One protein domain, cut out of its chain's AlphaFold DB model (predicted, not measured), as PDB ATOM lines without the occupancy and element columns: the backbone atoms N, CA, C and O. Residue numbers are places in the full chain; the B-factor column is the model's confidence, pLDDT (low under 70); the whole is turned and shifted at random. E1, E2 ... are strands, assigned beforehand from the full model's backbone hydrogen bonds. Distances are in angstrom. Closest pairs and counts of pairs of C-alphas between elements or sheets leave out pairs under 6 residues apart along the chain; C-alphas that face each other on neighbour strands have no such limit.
ATOM      1  N   ARG A 279     115.018  -6.149  27.178       71.19
ATOM      2  CA  ARG A 279     115.856  -7.342  27.328       71.19
ATOM      3  C   ARG A 279     115.150  -8.620  26.926       71.19
ATOM      4  O   ARG A 279     115.838  -9.619  26.774       71.19
ATOM      5  N   SER A 280     113.834  -8.609  26.755       77.31
ATOM      6  CA  SER A 280     113.101  -9.794  26.340       77.31
ATOM      7  C   SER A 280     111.978  -9.467  25.371       77.31
ATOM      8  O   SER A 280     111.408  -8.375  25.387       77.31
ATOM      9  N   VAL A 281     111.682 -10.429  24.502       79.56
ATOM     10  CA  VAL A 281     110.547 -10.398  23.579       79.56
ATOM     11  C   VAL A 281     109.894 -11.774  23.546       79.56
ATOM     12  O   VAL A 281     110.575 -12.796  23.583       79.56
ATOM     13  N   PHE A 282     108.573 -11.808  23.470       77.88
ATOM     14  CA  PHE A 282     107.773 -13.015  23.317       77.88
ATOM     15  C   PHE A 282     107.379 -13.176  21.861       77.88
ATOM     16  O   PHE A 282     107.145 -12.193  21.154       77.88
ATOM     17  N   GLY A 283     107.318 -14.426  21.426       73.75
ATOM     18  CA  GLY A 283     106.816 -14.799  20.114       73.75
ATOM     19  C   GLY A 283     105.632 -15.751  20.232       73.75
ATOM     20  O   GLY A 283     105.125 -15.966  21.342       73.75
ATOM     21  N   PRO A 284     105.206 -16.343  19.105       71.56
ATOM     22  CA  PRO A 284     104.122 -17.314  19.059       71.56
ATOM     23  C   PRO A 284     104.283 -18.437  20.098       71.56
ATOM     24  O   PRO A 284     105.387 -18.933  20.354       71.56
ATOM     25  N   GLY A 285     103.169 -18.839  20.714       72.00
ATOM     26  CA  GLY A 285     103.131 -19.918  21.703       72.00
ATOM     27  C   GLY A 285     104.002 -19.656  22.939       72.00
ATOM     28  O   GLY A 285     103.883 -18.633  23.619       72.00
ATOM     29  N   TYR A 286     104.871 -20.618  23.257       73.88
ATOM     30  CA  TYR A 286     105.791 -20.550  24.399       73.88
ATOM     31  C   TYR A 286     107.163 -19.959  24.040       73.88
ATOM     32  O   TYR A 286     108.071 -19.955  24.876       73.88
ATOM     33  N   SER A 287     107.331 -19.467  22.807       80.12
ATOM     34  CA  SER A 287     108.605 -18.905  22.382       80.12
ATOM     35  C   SER A 287     108.883 -17.557  23.049       80.12
ATOM     36  O   SER A 287     107.998 -16.715  23.243       80.12
ATOM     37  N   HIS A 288     110.137 -17.359  23.430       86.19
ATOM     38  CA  HIS A 288     110.634 -16.106  23.976       86.19
ATOM     39  C   HIS A 288     112.117 -15.958  23.656       86.19
ATOM     40  O   HIS A 288     112.824 -16.937  23.425       86.19
ATOM     41  N   ALA A 289     112.587 -14.721  23.628       88.44
ATOM     42  CA  ALA A 289     113.986 -14.406  23.457       88.44
ATOM     43  C   ALA A 289     114.435 -13.438  24.537       88.44
ATOM     44  O   ALA A 289     113.729 -12.477  24.838       88.44
ATOM     45  N   GLU A 290     115.623 -13.674  25.077       90.00
ATOM     46  CA  GLU A 290     116.245 -12.836  26.090       90.00
ATOM     47  C   GLU A 290     117.644 -12.416  25.651       90.00
ATOM     48  O   GLU A 290     118.456 -13.207  25.169       90.00
ATOM     49  N   ARG A 291     117.946 -11.139  25.842       87.62
ATOM     50  CA  ARG A 291     119.253 -10.560  25.577       87.62
ATOM     51  C   ARG A 291     120.219 -10.986  26.682       87.62
ATOM     52  O   ARG A 291     120.090 -10.530  27.817       87.62
ATOM     53  N   ARG A 292     121.215 -11.810  26.342       80.12
ATOM     54  CA  ARG A 292     122.242 -12.289  27.286       80.12
ATOM     55  C   ARG A 292     123.275 -11.205  27.583       80.12
ATOM     56  O   ARG A 292     123.364 -10.702  28.699       80.12
ATOM     57  N   HIS A 293     124.063 -10.850  26.571       78.56
ATOM     58  CA  HIS A 293     125.169  -9.899  26.657       78.56
ATOM     59  C   HIS A 293     125.384  -9.222  25.304       78.56
ATOM     60  O   HIS A 293     125.312  -9.866  24.262       78.56
ATOM     61  N   GLY A 294     125.676  -7.919  25.319       83.19
ATOM     62  CA  GLY A 294     125.978  -7.173  24.097       83.19
ATOM     63  C   GLY A 294     124.849  -7.288  23.077       83.19
ATOM     64  O   GLY A 294     123.739  -6.828  23.331       83.19
ATOM     65  N   THR A 295     125.132  -7.878  21.927       87.94
ATOM     66  CA  THR A 295     124.219  -8.039  20.790       87.94
ATOM     67  C   THR A 295     123.578  -9.423  20.685       87.94
ATOM     68  O   THR A 295     122.808  -9.659  19.755       87.94
ATOM     69  N   ASP A 296     123.869 -10.328  21.621       92.50
ATOM     70  CA  ASP A 296     123.427 -11.719  21.548       92.50
ATOM     71  C   ASP A 296     122.107 -11.945  22.283       92.50
ATOM     72  O   ASP A 296     121.916 -11.529  23.434       92.50
ATOM     73  N   TRP A 297     121.212 -12.653  21.602       92.94
ATOM     74  CA  TRP A 297     119.895 -13.029  22.089       92.94
ATOM     75  C   TRP A 297     119.773 -14.545  22.134       92.94
ATOM     76  O   TRP A 297     119.923 -15.223  21.117       92.94
ATOM     77  N   THR A 298     119.479 -15.068  23.318       93.31
ATOM     78  CA  THR A 298     119.073 -16.456  23.506       93.31
ATOM     79  C   THR A 298     117.605 -16.572  23.127       93.31
ATOM     80  O   THR A 298     116.780 -15.843  23.671       93.31
ATOM     81  N   VAL A 299     117.280 -17.461  22.196       91.25
ATOM     82  CA  VAL A 299     115.923 -17.711  21.711       91.25
ATOM     83  C   VAL A 299     115.501 -19.123  22.090       91.25
ATOM     84  O   VAL A 299     116.128 -20.105  21.689       91.25
ATOM     85  N   THR A 300     114.394 -19.201  22.815       87.44
ATOM     86  CA  THR A 300     113.765 -20.431  23.291       87.44
ATOM     87  C   THR A 300     112.411 -20.586  22.607       87.44
ATOM     88  O   THR A 300     111.671 -19.617  22.456       87.44
ATOM     89  N   GLY A 301     112.054 -21.797  22.184       79.56
ATOM     90  CA  GLY A 301     110.790 -22.075  21.499       79.56
ATOM     91  C   GLY A 301     110.659 -23.552  21.139       79.56
ATOM     92  O   GLY A 301     111.256 -24.401  21.797       79.56
ATOM     93  N   THR A 302     109.900 -23.869  20.088       68.19
ATOM     94  CA  THR A 302     109.797 -25.235  19.558       68.19
ATOM     95  C   THR A 302     111.132 -25.691  18.967       68.19
ATOM     96  O   THR A 302     111.445 -25.400  17.812       68.19
ATOM     97  N   GLY A 303     111.930 -26.406  19.762       72.94
ATOM     98  CA  GLY A 303     113.214 -26.976  19.347       72.94
ATOM     99  C   GLY A 303     114.345 -26.702  20.336       72.94
ATOM    100  O   GLY A 303     114.111 -26.403  21.504       72.94
ATOM    101  N   ALA A 304     115.583 -26.839  19.858       78.81
ATOM    102  CA  ALA A 304     116.767 -26.497  20.637       78.81
ATOM    103  C   ALA A 304     116.897 -24.975  20.807       78.81
ATOM    104  O   ALA A 304     116.546 -24.214  19.902       78.81
ATOM    105  N   GLU A 305     117.435 -24.560  21.953       88.62
ATOM    106  CA  GLU A 305     117.824 -23.173  22.217       88.62
ATOM    107  C   GLU A 305     118.799 -22.676  21.137       88.62
ATOM    108  O   GLU A 305     119.732 -23.386  20.753       88.62
ATOM    109  N   GLN A 306     118.580 -21.454  20.651       90.94
ATOM    110  CA  GLN A 306     119.434 -20.811  19.653       90.94
ATOM    111  C   GLN A 306     120.029 -19.524  20.212       90.94
ATOM    112  O   GLN A 306     119.390 -18.818  20.990       90.94
ATOM    113  N   VAL A 307     121.229 -19.173  19.755       93.62
ATOM    114  CA  VAL A 307     121.824 -17.857  20.009       93.62
ATOM    115  C   VAL A 307     121.866 -17.090  18.696       93.62
ATOM    116  O   VAL A 307     122.465 -17.547  17.725       93.62
ATOM    117  N   ILE A 308     121.212 -15.933  18.662       93.75
ATOM    118  CA  ILE A 308     121.134 -15.067  17.487       93.75
ATOM    119  C   ILE A 308     121.836 -13.749  17.800       93.75
ATOM    120  O   ILE A 308     121.434 -13.014  18.703       93.75
ATOM    121  N   THR A 309     122.871 -13.432  17.025       93.69
ATOM    122  CA  THR A 309     123.600 -12.165  17.133       93.69
ATOM    123  C   THR A 309     122.934 -11.096  16.267       93.69
ATOM    124  O   THR A 309     122.794 -11.250  15.051       93.69
ATOM    125  N   VAL A 310     122.527  -9.993  16.892       92.50
ATOM    126  CA  VAL A 310     121.904  -8.839  16.228       92.50
ATOM    127  C   VAL A 310     122.972  -7.783  15.928       92.50
ATOM    128  O   VAL A 310     123.587  -7.290  16.868       92.50
ATOM    129  N   PRO A 311     123.227  -7.395  14.666       91.31
ATOM    130  CA  PRO A 311     124.293  -6.443  14.364       91.31
ATOM    131  C   PRO A 311     124.150  -5.110  15.119       91.31
ATOM    132  O   PRO A 311     123.026  -4.648  15.350       91.31
ATOM    133  N   PRO A 312     125.269  -4.456  15.484       86.62
ATOM    134  CA  PRO A 312     125.231  -3.120  16.069       86.62
ATOM    135  C   PRO A 312     124.447  -2.148  15.174       86.62
ATOM    136  O   PRO A 312     124.696  -2.080  13.976       86.62
ATOM    137  N   GLY A 313     123.512  -1.395  15.757       85.38
ATOM    138  CA  GLY A 313     122.652  -0.453  15.026       85.38
ATOM    139  C   GLY A 313     121.279  -1.011  14.641       85.38
ATOM    140  O   GLY A 313     120.365  -0.229  14.370       85.38
ATOM    141  N   GLU A 314     121.084  -2.331  14.705       89.94
ATOM    142  CA  GLU A 314     119.753  -2.919  14.587       89.94
ATOM    143  C   GLU A 314     119.048  -2.991  15.944       89.94
ATOM    144  O   GLU A 314     119.664  -3.238  16.983       89.94
ATOM    145  N   HIS A 315     117.729  -2.816  15.933       87.38
ATOM    146  CA  HIS A 315     116.884  -3.028  17.104       87.38
ATOM    147  C   HIS A 315     115.965  -4.227  16.892       87.38
ATOM    148  O   HIS A 315     115.462  -4.456  15.792       87.38
ATOM    149  N   VAL A 316     115.745  -4.992  17.960       87.44
ATOM    150  CA  VAL A 316     114.794  -6.105  17.959       87.44
ATOM    151  C   VAL A 316     113.380  -5.540  18.034       87.44
ATOM    152  O   VAL A 316     113.049  -4.793  18.951       87.44
ATOM    153  N   LEU A 317     112.557  -5.897  17.051       81.38
ATOM    154  CA  LEU A 317     111.131  -5.588  17.014       81.38
ATOM    155  C   LEU A 317     110.313  -6.655  17.746       81.38
ATOM    156  O   LEU A 317     109.308  -6.337  18.377       81.38
ATOM    157  N   GLY A 318     110.736  -7.918  17.679       83.31
ATOM    158  CA  GLY A 318     110.129  -9.017  18.423       83.31
ATOM    159  C   GLY A 318     110.574 -10.386  17.937       83.31
ATOM    160  O   GLY A 318     111.638 -10.525  17.331       83.31
ATOM    161  N   LEU A 319     109.759 -11.392  18.242       84.31
ATOM    162  CA  LEU A 319     110.015 -12.793  17.938       84.31
ATOM    163  C   LEU A 319     108.842 -13.368  17.140       84.31
ATOM    164  O   LEU A 319     107.683 -13.117  17.456       84.31
ATOM    165  N   THR A 320     109.153 -14.139  16.106       84.00
ATOM    166  CA  THR A 320     108.179 -14.781  15.215       84.00
ATOM    167  C   THR A 320     108.664 -16.177  14.821       84.00
ATOM    168  O   THR A 320     109.704 -16.630  15.301       84.00
ATOM    169  N   GLU A 321     107.946 -16.854  13.928       81.69
ATOM    170  CA  GLU A 321     108.358 -18.131  13.349       81.69
ATOM    171  C   GLU A 321     108.524 -18.034  11.828       81.69
ATOM    172  O   GLU A 321     107.654 -17.537  11.117       81.69
ATOM    173  N   VAL A 322     109.626 -18.572  11.304       79.75
ATOM    174  CA  VAL A 322     109.867 -18.738   9.863       79.75
ATOM    175  C   VAL A 322     110.068 -20.217   9.578       79.75
ATOM    176  O   VAL A 322     111.048 -20.817  10.017       79.75
ATOM    177  N   GLY A 323     109.126 -20.822   8.851       76.12
ATOM    178  CA  GLY A 323     109.161 -22.261   8.577       76.12
ATOM    179  C   GLY A 323     109.161 -23.111   9.855       76.12
ATOM    180  O   GLY A 323     109.910 -24.081   9.929       76.12
ATOM    181  N   LYS A 324     108.350 -22.729  10.858       75.12
ATOM    182  CA  LYS A 324     108.235 -23.373  12.187       75.12
ATOM    183  C   LYS A 324     109.493 -23.299  13.063       75.12
ATOM    184  O   LYS A 324     109.631 -24.062  14.016       75.12
ATOM    185  N   GLN A 325     110.433 -22.419  12.730       82.81
ATOM    186  CA  GLN A 325     111.594 -22.140  13.569       82.81
ATOM    187  C   GLN A 325     111.532 -20.707  14.096       82.81
ATOM    188  O   GLN A 325     111.236 -19.806  13.305       82.81
ATOM    189  N   PRO A 326     111.855 -20.475  15.380       86.69
ATOM    190  CA  PRO A 326     111.917 -19.132  15.939       86.69
ATOM    191  C   PRO A 326     112.882 -18.232  15.160       86.69
ATOM    192  O   PRO A 326     113.986 -18.652  14.809       86.69
ATOM    193  N   ALA A 327     112.472 -16.994  14.906       89.88
ATOM    194  CA  ALA A 327     113.279 -15.979  14.248       89.88
ATOM    195  C   ALA A 327     113.099 -14.623  14.935       89.88
ATOM    196  O   ALA A 327     111.974 -14.197  15.209       89.88
ATOM    197  N   LEU A 328     114.205 -13.924  15.188       91.75
ATOM    198  CA  LEU A 328     114.159 -12.547  15.671       91.75
ATOM    199  C   LEU A 328     113.847 -11.612  14.518       91.75
ATOM    200  O   LEU A 328     114.536 -11.615  13.497       91.75
ATOM    201  N   LEU A 329     112.836 -10.777  14.714       90.44
ATOM    202  CA  LEU A 329     112.540  -9.694  13.801       90.44
ATOM    203  C   LEU A 329     113.379  -8.484  14.207       90.44
ATOM    204  O   LEU A 329     113.241  -7.975  15.321       90.44
ATOM    205  N   THR A 330     114.253  -8.018  13.322       92.12
ATOM    206  CA  THR A 330     115.108  -6.856  13.579       92.12
ATOM    207  C   THR A 330     114.881  -5.765  12.554       92.12
ATOM    208  O   THR A 330     114.432  -6.025  11.435       92.12
ATOM    209  N   ARG A 331     115.182  -4.527  12.942       89.44
ATOM    210  CA  ARG A 331     115.074  -3.366  12.067       89.44
ATOM    211  C   ARG A 331     116.328  -2.513  12.098       89.44
ATOM    212  O   ARG A 331     116.846  -2.172  13.159       89.44
ATOM    213  N   GLU A 332     116.735  -2.102  10.907       91.69
ATOM    214  CA  GLU A 332     117.809  -1.151  10.653       91.69
ATOM    215  C   GLU A 332     117.279  -0.062   9.718       91.69
ATOM    216  O   GLU A 332     117.038  -0.309   8.537       91.69
ATOM    217  N   GLY A 333     117.025   1.136  10.247       89.19
ATOM    218  CA  GLY A 333     116.416   2.222   9.476       89.19
ATOM    219  C   GLY A 333     115.105   1.798   8.802       89.19
ATOM    220  O   GLY A 333     114.061   1.697   9.450       89.19
ATOM    221  N   ASN A 334     115.178   1.552   7.497       87.81
ATOM    222  CA  ASN A 334     114.056   1.222   6.624       87.81
ATOM    223  C   ASN A 334     113.962  -0.267   6.274       87.81
ATOM    224  O   ASN A 334     113.125  -0.636   5.465       87.81
ATOM    225  N   ILE A 335     114.808  -1.128   6.833       90.12
ATOM    226  CA  ILE A 335     114.857  -2.548   6.474       90.12
ATOM    227  C   ILE A 335     114.448  -3.374   7.685       90.12
ATOM    228  O   ILE A 335     114.976  -3.171   8.778       90.12
ATOM    229  N   VAL A 336     113.513  -4.305   7.491       89.31
ATOM    230  CA  VAL A 336     113.136  -5.319   8.482       89.31
ATOM    231  C   VAL A 336     113.617  -6.681   8.014       89.31
ATOM    232  O   VAL A 336     113.430  -7.060   6.854       89.31
ATOM    233  N   ARG A 337     114.246  -7.420   8.928       91.31
ATOM    234  CA  ARG A 337     114.843  -8.728   8.670       91.31
ATOM    235  C   ARG A 337     114.327  -9.762   9.657       91.31
ATOM    236  O   ARG A 337     114.133  -9.456  10.830       91.31
ATOM    237  N   ALA A 338     114.159 -10.987   9.180       91.38
ATOM    238  CA  ALA A 338     113.989 -12.160  10.023       91.38
ATOM    239  C   ALA A 338     115.350 -12.847  10.169       91.38
ATOM    240  O   ALA A 338     115.975 -13.224   9.172       91.38
ATOM    241  N   ARG A 339     115.827 -12.972  11.408       92.81
ATOM    242  CA  ARG A 339     117.137 -13.533  11.748       92.81
ATOM    243  C   ARG A 339     116.982 -14.857  12.471       92.81
ATOM    244  O   ARG A 339     116.221 -14.959  13.427       92.81
ATOM    245  N   ARG A 340     117.761 -15.841  12.035       90.62
ATOM    246  CA  ARG A 340     118.041 -17.114  12.707       90.62
ATOM    247  C   ARG A 340     119.548 -17.232  12.907       90.62
ATOM    248  O   ARG A 340     120.307 -16.439  12.355       90.62
ATOM    249  N   GLN A 341     119.993 -18.235  13.659       89.56
ATOM    250  CA  GLN A 341     121.415 -18.425  13.964       89.56
ATOM    251  C   GLN A 341     122.317 -18.476  12.711       89.56
ATOM    252  O   GLN A 341     123.444 -17.988  12.740       89.56
ATOM    253  N   HIS A 342     121.818 -19.037  11.605       86.75
ATOM    254  CA  HIS A 342     122.586 -19.248  10.368       86.75
ATOM    255  C   HIS A 342     121.910 -18.690   9.108       86.75
ATOM    256  O   HIS A 342     122.331 -19.000   8.000       86.75
ATOM    257  N   ASP A 343     120.841 -17.906   9.257       87.81
ATOM    258  CA  ASP A 343     120.062 -17.403   8.124       87.81
ATOM    259  C   ASP A 343     119.509 -16.012   8.430       87.81
ATOM    260  O   ASP A 343     119.052 -15.737   9.541       87.81
ATOM    261  N   VAL A 344     119.544 -15.135   7.435       89.81
ATOM    262  CA  VAL A 344     119.022 -13.773   7.524       89.81
ATOM    263  C   VAL A 344     118.269 -13.484   6.243       89.81
ATOM    264  O   VAL A 344     118.826 -13.580   5.152       89.81
ATOM    265  N   ARG A 345     117.009 -13.082   6.383       86.44
ATOM    266  CA  ARG A 345     116.147 -12.758   5.247       86.44
ATOM    267  C   ARG A 345     115.628 -11.344   5.384       86.44
ATOM    268  O   ARG A 345     115.119 -10.977   6.443       86.44
ATOM    269  N   THR A 346     115.736 -10.562   4.317       88.25
ATOM    270  CA  THR A 346     115.005  -9.299   4.217       88.25
ATOM    271  C   THR A 346     113.526  -9.623   4.070       88.25
ATOM    272  O   THR A 346     113.137 -10.294   3.121       88.25
ATOM    273  N   VAL A 347     112.722  -9.156   5.021       83.81
ATOM    274  CA  VAL A 347     111.262  -9.271   4.962       83.81
ATOM    275  C   VAL A 347     110.711  -8.136   4.108       83.81
ATOM    276  O   VAL A 347     109.886  -8.357   3.231       83.81
ATOM    277  N   VAL A 348     111.171  -6.907   4.368       84.56
ATOM    278  CA  VAL A 348     110.643  -5.700   3.724       84.56
ATOM    279  C   VAL A 348     111.581  -4.502   3.873       84.56
ATOM    280  O   VAL A 348     112.213  -4.317   4.913       84.56
ATOM    281  N   GLU A 349     111.603  -3.642   2.850       85.12
ATOM    282  CA  GLU A 349     112.228  -2.312   2.869       85.12
ATOM    283  C   GLU A 349     111.167  -1.207   2.751       85.12
ATOM    284  O   GLU A 349     110.398  -1.225   1.797       85.12
ATOM    285  N   PHE A 350     111.083  -0.253   3.682       80.62
ATOM    286  CA  PHE A 350     109.960   0.684   3.853       80.62
ATOM    287  C   PHE A 350     110.362   1.988   4.555       80.62
ATOM    288  O   PHE A 350     111.333   2.023   5.291       80.62
ATOM    289  N   LYS A 351     109.573   3.058   4.402       71.94
ATOM    290  CA  LYS A 351     109.814   4.372   5.033       71.94
ATOM    291  C   LYS A 351     108.712   4.738   6.028       71.94
ATOM    292  O   LYS A 351     108.035   5.747   5.856       71.94
ATOM    293  N   GLY A 352     108.496   3.912   7.046       74.06
ATOM    294  CA  GLY A 352     107.348   4.121   7.925       74.06
ATOM    295  C   GLY A 352     107.388   3.378   9.251       74.06
ATOM    296  O   GLY A 352     108.435   2.898   9.684       74.06
ATOM    297  N   PRO A 353     106.256   3.354   9.951       78.44
ATOM    298  CA  PRO A 353     106.023   2.449  11.064       78.44
ATOM    299  C   PRO A 353     105.802   0.988  10.616       78.44
ATOM    300  O   PRO A 353     105.281   0.730   9.528       78.44
ATOM    301  N   VAL A 354     106.189   0.035  11.472       79.44
ATOM    302  CA  VAL A 354     105.983  -1.413  11.279       79.44
ATOM    303  C   VAL A 354     105.371  -2.006  12.521       79.44
ATOM    304  O   VAL A 354     105.744  -1.653  13.639       79.44
ATOM    305  N   ILE A 355     104.461  -2.939  12.295       79.94
ATOM    306  CA  ILE A 355     103.832  -3.736  13.330       79.94
ATOM    307  C   ILE A 355     103.992  -5.194  12.920       79.94
ATOM    308  O   ILE A 355     103.881  -5.513  11.739       79.94
ATOM    309  N   GLN A 356     104.161  -6.098  13.881       78.38
ATOM    310  CA  GLN A 356     104.118  -7.546  13.641       78.38
ATOM    311  C   GLN A 356     102.917  -8.187  14.334       78.38
ATOM    312  O   GLN A 356     102.571  -7.782  15.448       78.38
ATOM    313  N   HIS A 357     102.318  -9.198  13.712       74.81
ATOM    314  CA  HIS A 357     101.346 -10.027  14.411       74.81
ATOM    315  C   HIS A 357     102.064 -10.925  15.422       74.81
ATOM    316  O   HIS A 357     103.167 -11.405  15.171       74.81
ATOM    317  N   TYR A 358     101.441 -11.152  16.579       68.00
ATOM    318  CA  TYR A 358     102.077 -11.897  17.665       68.00
ATOM    319  C   TYR A 358     102.173 -13.403  17.387       68.00
ATOM    320  O   TYR A 358     103.210 -14.003  17.640       68.00
ATOM    321  N   GLU A 359     101.119 -14.014  16.838       66.44
ATOM    322  CA  GLU A 359     101.065 -15.473  16.617       66.44
ATOM    323  C   GLU A 359     101.283 -15.910  15.168       66.44
ATOM    324  O   GLU A 359     101.448 -17.093  14.890       66.44
ATOM    325  N   ALA A 360     101.259 -14.972  14.227       72.12
ATOM    326  CA  ALA A 360     101.194 -15.281  12.810       72.12
ATOM    327  C   ALA A 360     102.407 -14.656  12.122       72.12
ATOM    328  O   ALA A 360     102.842 -13.574  12.526       72.12
ATOM    329  N   PRO A 361     102.975 -15.322  11.106       77.56
ATOM    330  CA  PRO A 361     104.273 -14.961  10.561       77.56
ATOM    331  C   PRO A 361     104.143 -13.825   9.544       77.56
ATOM    332  O   PRO A 361     104.568 -13.962   8.405       77.56
ATOM    333  N   TRP A 362     103.548 -12.697   9.925       80.19
ATOM    334  CA  TRP A 362     103.375 -11.553   9.035       80.19
ATOM    335  C   TRP A 362     103.524 -10.210   9.760       80.19
ATOM    336  O   TRP A 362     103.357 -10.093  10.978       80.19
ATOM    337  N   VAL A 363     103.852  -9.174   8.987       83.69
ATOM    338  CA  VAL A 363     103.989  -7.784   9.441       83.69
ATOM    339  C   VAL A 363     103.080  -6.855   8.651       83.69
ATOM    340  O   VAL A 363     102.889  -7.055   7.458       83.69
ATOM    341  N   ALA A 364     102.548  -5.817   9.294       82.81
ATOM    342  CA  ALA A 364     101.947  -4.683   8.602       82.81
ATOM    343  C   ALA A 364     102.948  -3.536   8.531       82.81
ATOM    344  O   ALA A 364     103.579  -3.161   9.524       82.81
ATOM    345  N   VAL A 365     103.065  -2.958   7.346       83.62
ATOM    346  CA  VAL A 365     104.011  -1.896   7.044       83.62
ATOM    347  C   VAL A 365     103.271  -0.734   6.422       83.62
ATOM    348  O   VAL A 365     102.673  -0.866   5.356       83.62
ATOM    349  N   GLN A 366     103.351   0.430   7.059       79.44
ATOM    350  CA  GLN A 366     102.809   1.642   6.466       79.44
ATOM    351  C   GLN A 366     103.773   2.155   5.390       79.44
ATOM    352  O   GLN A 366     104.888   2.598   5.680       79.44
ATOM    353  N   ARG A 367     103.350   2.055   4.127       77.62
ATOM    354  CA  ARG A 367     104.104   2.516   2.950       77.62
ATOM    355  C   ARG A 367     103.915   4.004   2.706       77.62
ATOM    356  O   ARG A 367     104.839   4.679   2.261       77.62
ATOM    357  N   SER A 368     102.717   4.495   2.994       74.31
ATOM    358  CA  SER A 368     102.321   5.895   2.893       74.31
ATOM    359  C   SER A 368     101.173   6.164   3.879       74.31
ATOM    360  O   SER A 368     100.661   5.218   4.484       74.31
ATOM    361  N   PRO A 369     100.716   7.419   4.043       70.19
ATOM    362  CA  PRO A 369      99.534   7.719   4.855       70.19
ATOM    363  C   PRO A 369      98.273   6.930   4.461       70.19
ATOM    364  O   PRO A 369      97.403   6.755   5.305       70.19
ATOM    365  N   HIS A 370      98.198   6.442   3.217       69.56
ATOM    366  CA  HIS A 370      97.012   5.782   2.663       69.56
ATOM    367  C   HIS A 370      97.223   4.310   2.295       69.56
ATOM    368  O   HIS A 370      96.287   3.664   1.842       69.56
ATOM    369  N   LEU A 371      98.433   3.773   2.477       74.19
ATOM    370  CA  LEU A 371      98.753   2.403   2.087       74.19
ATOM    371  C   LEU A 371      99.442   1.658   3.226       74.19
ATOM    372  O   LEU A 371     100.566   1.998   3.616       74.19
ATOM    373  N   VAL A 372      98.796   0.592   3.692       78.69
ATOM    374  CA  VAL A 372      99.401  -0.404   4.579       78.69
ATOM    375  C   VAL A 372      99.503  -1.731   3.838       78.69
ATOM    376  O   VAL A 372      98.518  -2.243   3.321       78.69
ATOM    377  N   GLU A 373     100.701  -2.304   3.788       82.25
ATOM    378  CA  GLU A 373     100.908  -3.646   3.246       82.25
ATOM    379  C   GLU A 373     101.062  -4.651   4.380       82.25
ATOM    380  O   GLU A 373     101.861  -4.440   5.292       82.25
ATOM    381  N   VAL A 374     100.319  -5.750   4.303       80.12
ATOM    382  CA  VAL A 374     100.501  -6.931   5.143       80.12
ATOM    383  C   VAL A 374     101.389  -7.907   4.385       80.12
ATOM    384  O   VAL A 374     101.062  -8.300   3.268       80.12
ATOM    385  N   ILE A 375     102.523  -8.269   4.971       81.06
ATOM    386  CA  ILE A 375     103.602  -9.009   4.318       81.06
ATOM    387  C   ILE A 375     103.898 -10.265   5.121       81.06
ATOM    388  O   ILE A 375     104.122 -10.188   6.328       81.06
ATOM    389  N   ASP A 376     103.938 -11.405   4.444       81.00
ATOM    390  CA  ASP A 376     104.380 -12.666   5.021       81.00
ATOM    391  C   ASP A 376     105.886 -12.618   5.300       81.00
ATOM    392  O   ASP A 376     106.699 -12.345   4.418       81.00
ATOM    393  N   ILE A 377     106.275 -12.895   6.538       81.31
ATOM    394  CA  ILE A 377     107.665 -12.857   6.998       81.31
ATOM    395  C   ILE A 377     108.478 -13.985   6.358       81.31
ATOM    396  O   ILE A 377     109.668 -13.813   6.092       81.31
ATOM    397  N   ALA A 378     107.862 -15.147   6.126       76.00
ATOM    398  CA  ALA A 378     108.578 -16.324   5.653       76.00
ATOM    399  C   ALA A 378     108.987 -16.217   4.176       76.00
ATOM    400  O   ALA A 378     110.074 -16.675   3.805       76.00
ATOM    401  N   THR A 379     108.123 -15.618   3.359       69.81
ATOM    402  CA  THR A 379     108.243 -15.511   1.900       69.81
ATOM    403  C   THR A 379     108.562 -14.097   1.417       69.81
ATOM    404  O   THR A 379     109.034 -13.942   0.294       69.81
ATOM    405  N   GLY A 380     108.311 -13.066   2.230       70.44
ATOM    406  CA  GLY A 380     108.378 -11.660   1.814       70.44
ATOM    407  C   GLY A 380     107.234 -11.244   0.882       70.44
ATOM    408  O   GLY A 380     107.233 -10.124   0.368       70.44
ATOM    409  N   ALA A 381     106.263 -12.129   0.631       75.44
ATOM    410  CA  ALA A 381     105.139 -11.841  -0.243       75.44
ATOM    411  C   ALA A 381     104.170 -10.858   0.419       75.44
ATOM    412  O   ALA A 381     103.860 -10.962   1.606       75.44
ATOM    413  N   VAL A 382     103.644  -9.919  -0.369       76.50
ATOM    414  CA  VAL A 382     102.531  -9.074   0.070       76.50
ATOM    415  C   VAL A 382     101.274  -9.942   0.107       76.50
ATOM    416  O   VAL A 382     100.757 -10.324  -0.939       76.50
ATOM    417  N   LEU A 383     100.800 -10.249   1.313       66.38
ATOM    418  CA  LEU A 383      99.562 -10.993   1.555       66.38
ATOM    419  C   LEU A 383      98.337 -10.126   1.288       66.38
ATOM    420  O   LEU A 383      97.324 -10.603   0.785       66.38
ATOM    421  N   HIS A 384      98.419  -8.848   1.658       71.56
ATOM    422  CA  HIS A 384      97.299  -7.933   1.530       71.56
ATOM    423  C   HIS A 384      97.768  -6.487   1.380       71.56
ATOM    424  O   HIS A 384      98.790  -6.087   1.946       71.56
ATOM    425  N   ARG A 385      97.002  -5.689   0.636       73.69
ATOM    426  CA  ARG A 385      97.191  -4.241   0.527       73.69
ATOM    427  C   ARG A 385      95.931  -3.554   1.010       73.69
ATOM    428  O   ARG A 385      94.858  -3.778   0.466       73.69
ATOM    429  N   LEU A 386      96.096  -2.722   2.023       66.38
ATOM    430  CA  LEU A 386      95.061  -1.844   2.528       66.38
ATOM    431  C   LEU A 386      95.261  -0.491   1.866       66.38
ATOM    432  O   LEU A 386      96.115   0.286   2.301       66.38
ATOM    433  N   ASP A 387      94.509  -0.257   0.793       61.88
ATOM    434  CA  ASP A 387      94.304   1.093   0.285       61.88
ATOM    435  C   ASP A 387      93.226   1.765   1.131       61.88
ATOM    436  O   ASP A 387      92.196   1.170   1.451       61.88
ATOM    437  N   THR A 388      93.510   2.986   1.550       51.41
ATOM    438  CA  THR A 388      92.631   3.796   2.393       51.41
ATOM    439  C   THR A 388      92.406   5.184   1.810       51.41
ATOM    440  O   THR A 388      91.812   6.047   2.454       51.41
ATOM    441  N   ALA A 389      92.854   5.402   0.570       54.38
ATOM    442  CA  ALA A 389      92.493   6.574  -0.212       54.38
ATOM    443  C   ALA A 389      90.997   6.623  -0.500       54.38
ATOM    444  O   ALA A 389      90.320   5.572  -0.452       54.38
TER     445      ALA A 389
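What this domain is: This is residues 279 to 389 of the 389 residues of an uncharacterized protein of Lentzea waywayandensis (UniProt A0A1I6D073). Three small four-stranded sheets stand one after another along the longest axis, partly face to face, like blades of an open fan. Their first strands, E1, E5 and E9, come closer to each other in turn than their last strands, E4, E8 and E12; the first two sheets cross at 53 degrees, while the strands of the second and third run at only 14 degrees to each other. The printed part has 111 residues, with no named helix and 12 named strands in the order E1 to E12, so the class is all strand. Each sheet is antiparallel, in the orders E1 E2 E3 E4, E5 E6 E7 E8 and E9 E10 E11 E12. The whole is compact, with a radius of gyration of the C-alphas of 13.7 A, but its outline is elongated, spanning 45 by 27 by 21 A.

How they stand to each other: E1, residues 280 to 282, E2, residues 288 to 293, E3, residues 296 to 300, and E4, residues 306 to 309, form a meander, each strand the antiparallel neighbour of the one before. N 281 and O 289 are within hydrogen-bond range at 2.9 A, as are N 290 and O 298 at 2.8 A and N 297 and O 308 at 2.9 A. This sheet is strongly twisted. E5, residues 315 to 322, E6, residues 325 to 332, E7, residues 335 to 340, and E8, residues 343 to 349, form a second strongly twisted meander. Here N 320 and O 327 are 3.0 A apart, N 330 and O 337 are 2.9 A apart, and N 338 and O 345 are 2.9 A apart. E5 bends by 64 degrees at residue 318. The closest C-alphas of E1 and E5 are those of Val 281 and Gly 318, 5.4 A apart, and those of E4 and E7 are Ile 308 and Arg 340, 6.1 A apart. These two sheets are face to face, with the facing parts 9.1 A centre to centre. E9, residues 354 to 356, E10, residues 362 to 368, E11, residues 371 to 376, and E12, residues 382 to 387, form the third meander. N 355 and O 364 are 2.9 A apart, N 365 and O 373 are 2.8 A apart, and N 374 and O 384 are 2.8 A apart. The second and third sheets are face to face, with the facing parts 10.9 A centre to centre, and the sheets form a stack of sheets, face to face in turn. The closest C-alphas of E8 and E11 are those of Val 347 and Asp 376, 7.7 A apart. E8 and E10 are near each other, with 6 pairs of C-alphas within 10 A, while E4 and E8 are apart, as are E8 and E12.

Where its parts are: E1 begins at C-alpha 280, at (113.101, -9.794, 26.340). E2 measures 16.0 A from first to last C-alpha, E3 13.1 A, and E4 9.9 A. E5 begins at C-alpha 315, at (116.884, -3.028, 17.104), and measures 18.7 A; E6 measures 22.1 A, E7 16.2 A and E8 17.8 A. E10 measures 18.5 A, E11 16.4 A and E12 13.1 A. E12 ends at C-alpha 387, at (94.304, 1.093, 0.285).

The domain as a whole: The two C-alphas farthest apart are those of Ala 304 and Ala 389, at 46.0 A. The printed part has no cut, ends at the chain's last residue, and each link between named strands is tight. The mean pLDDT of the printed part is 81.4; under 70 are residues 302, 358 to 359, 370, 379, 383 and 386 to 389.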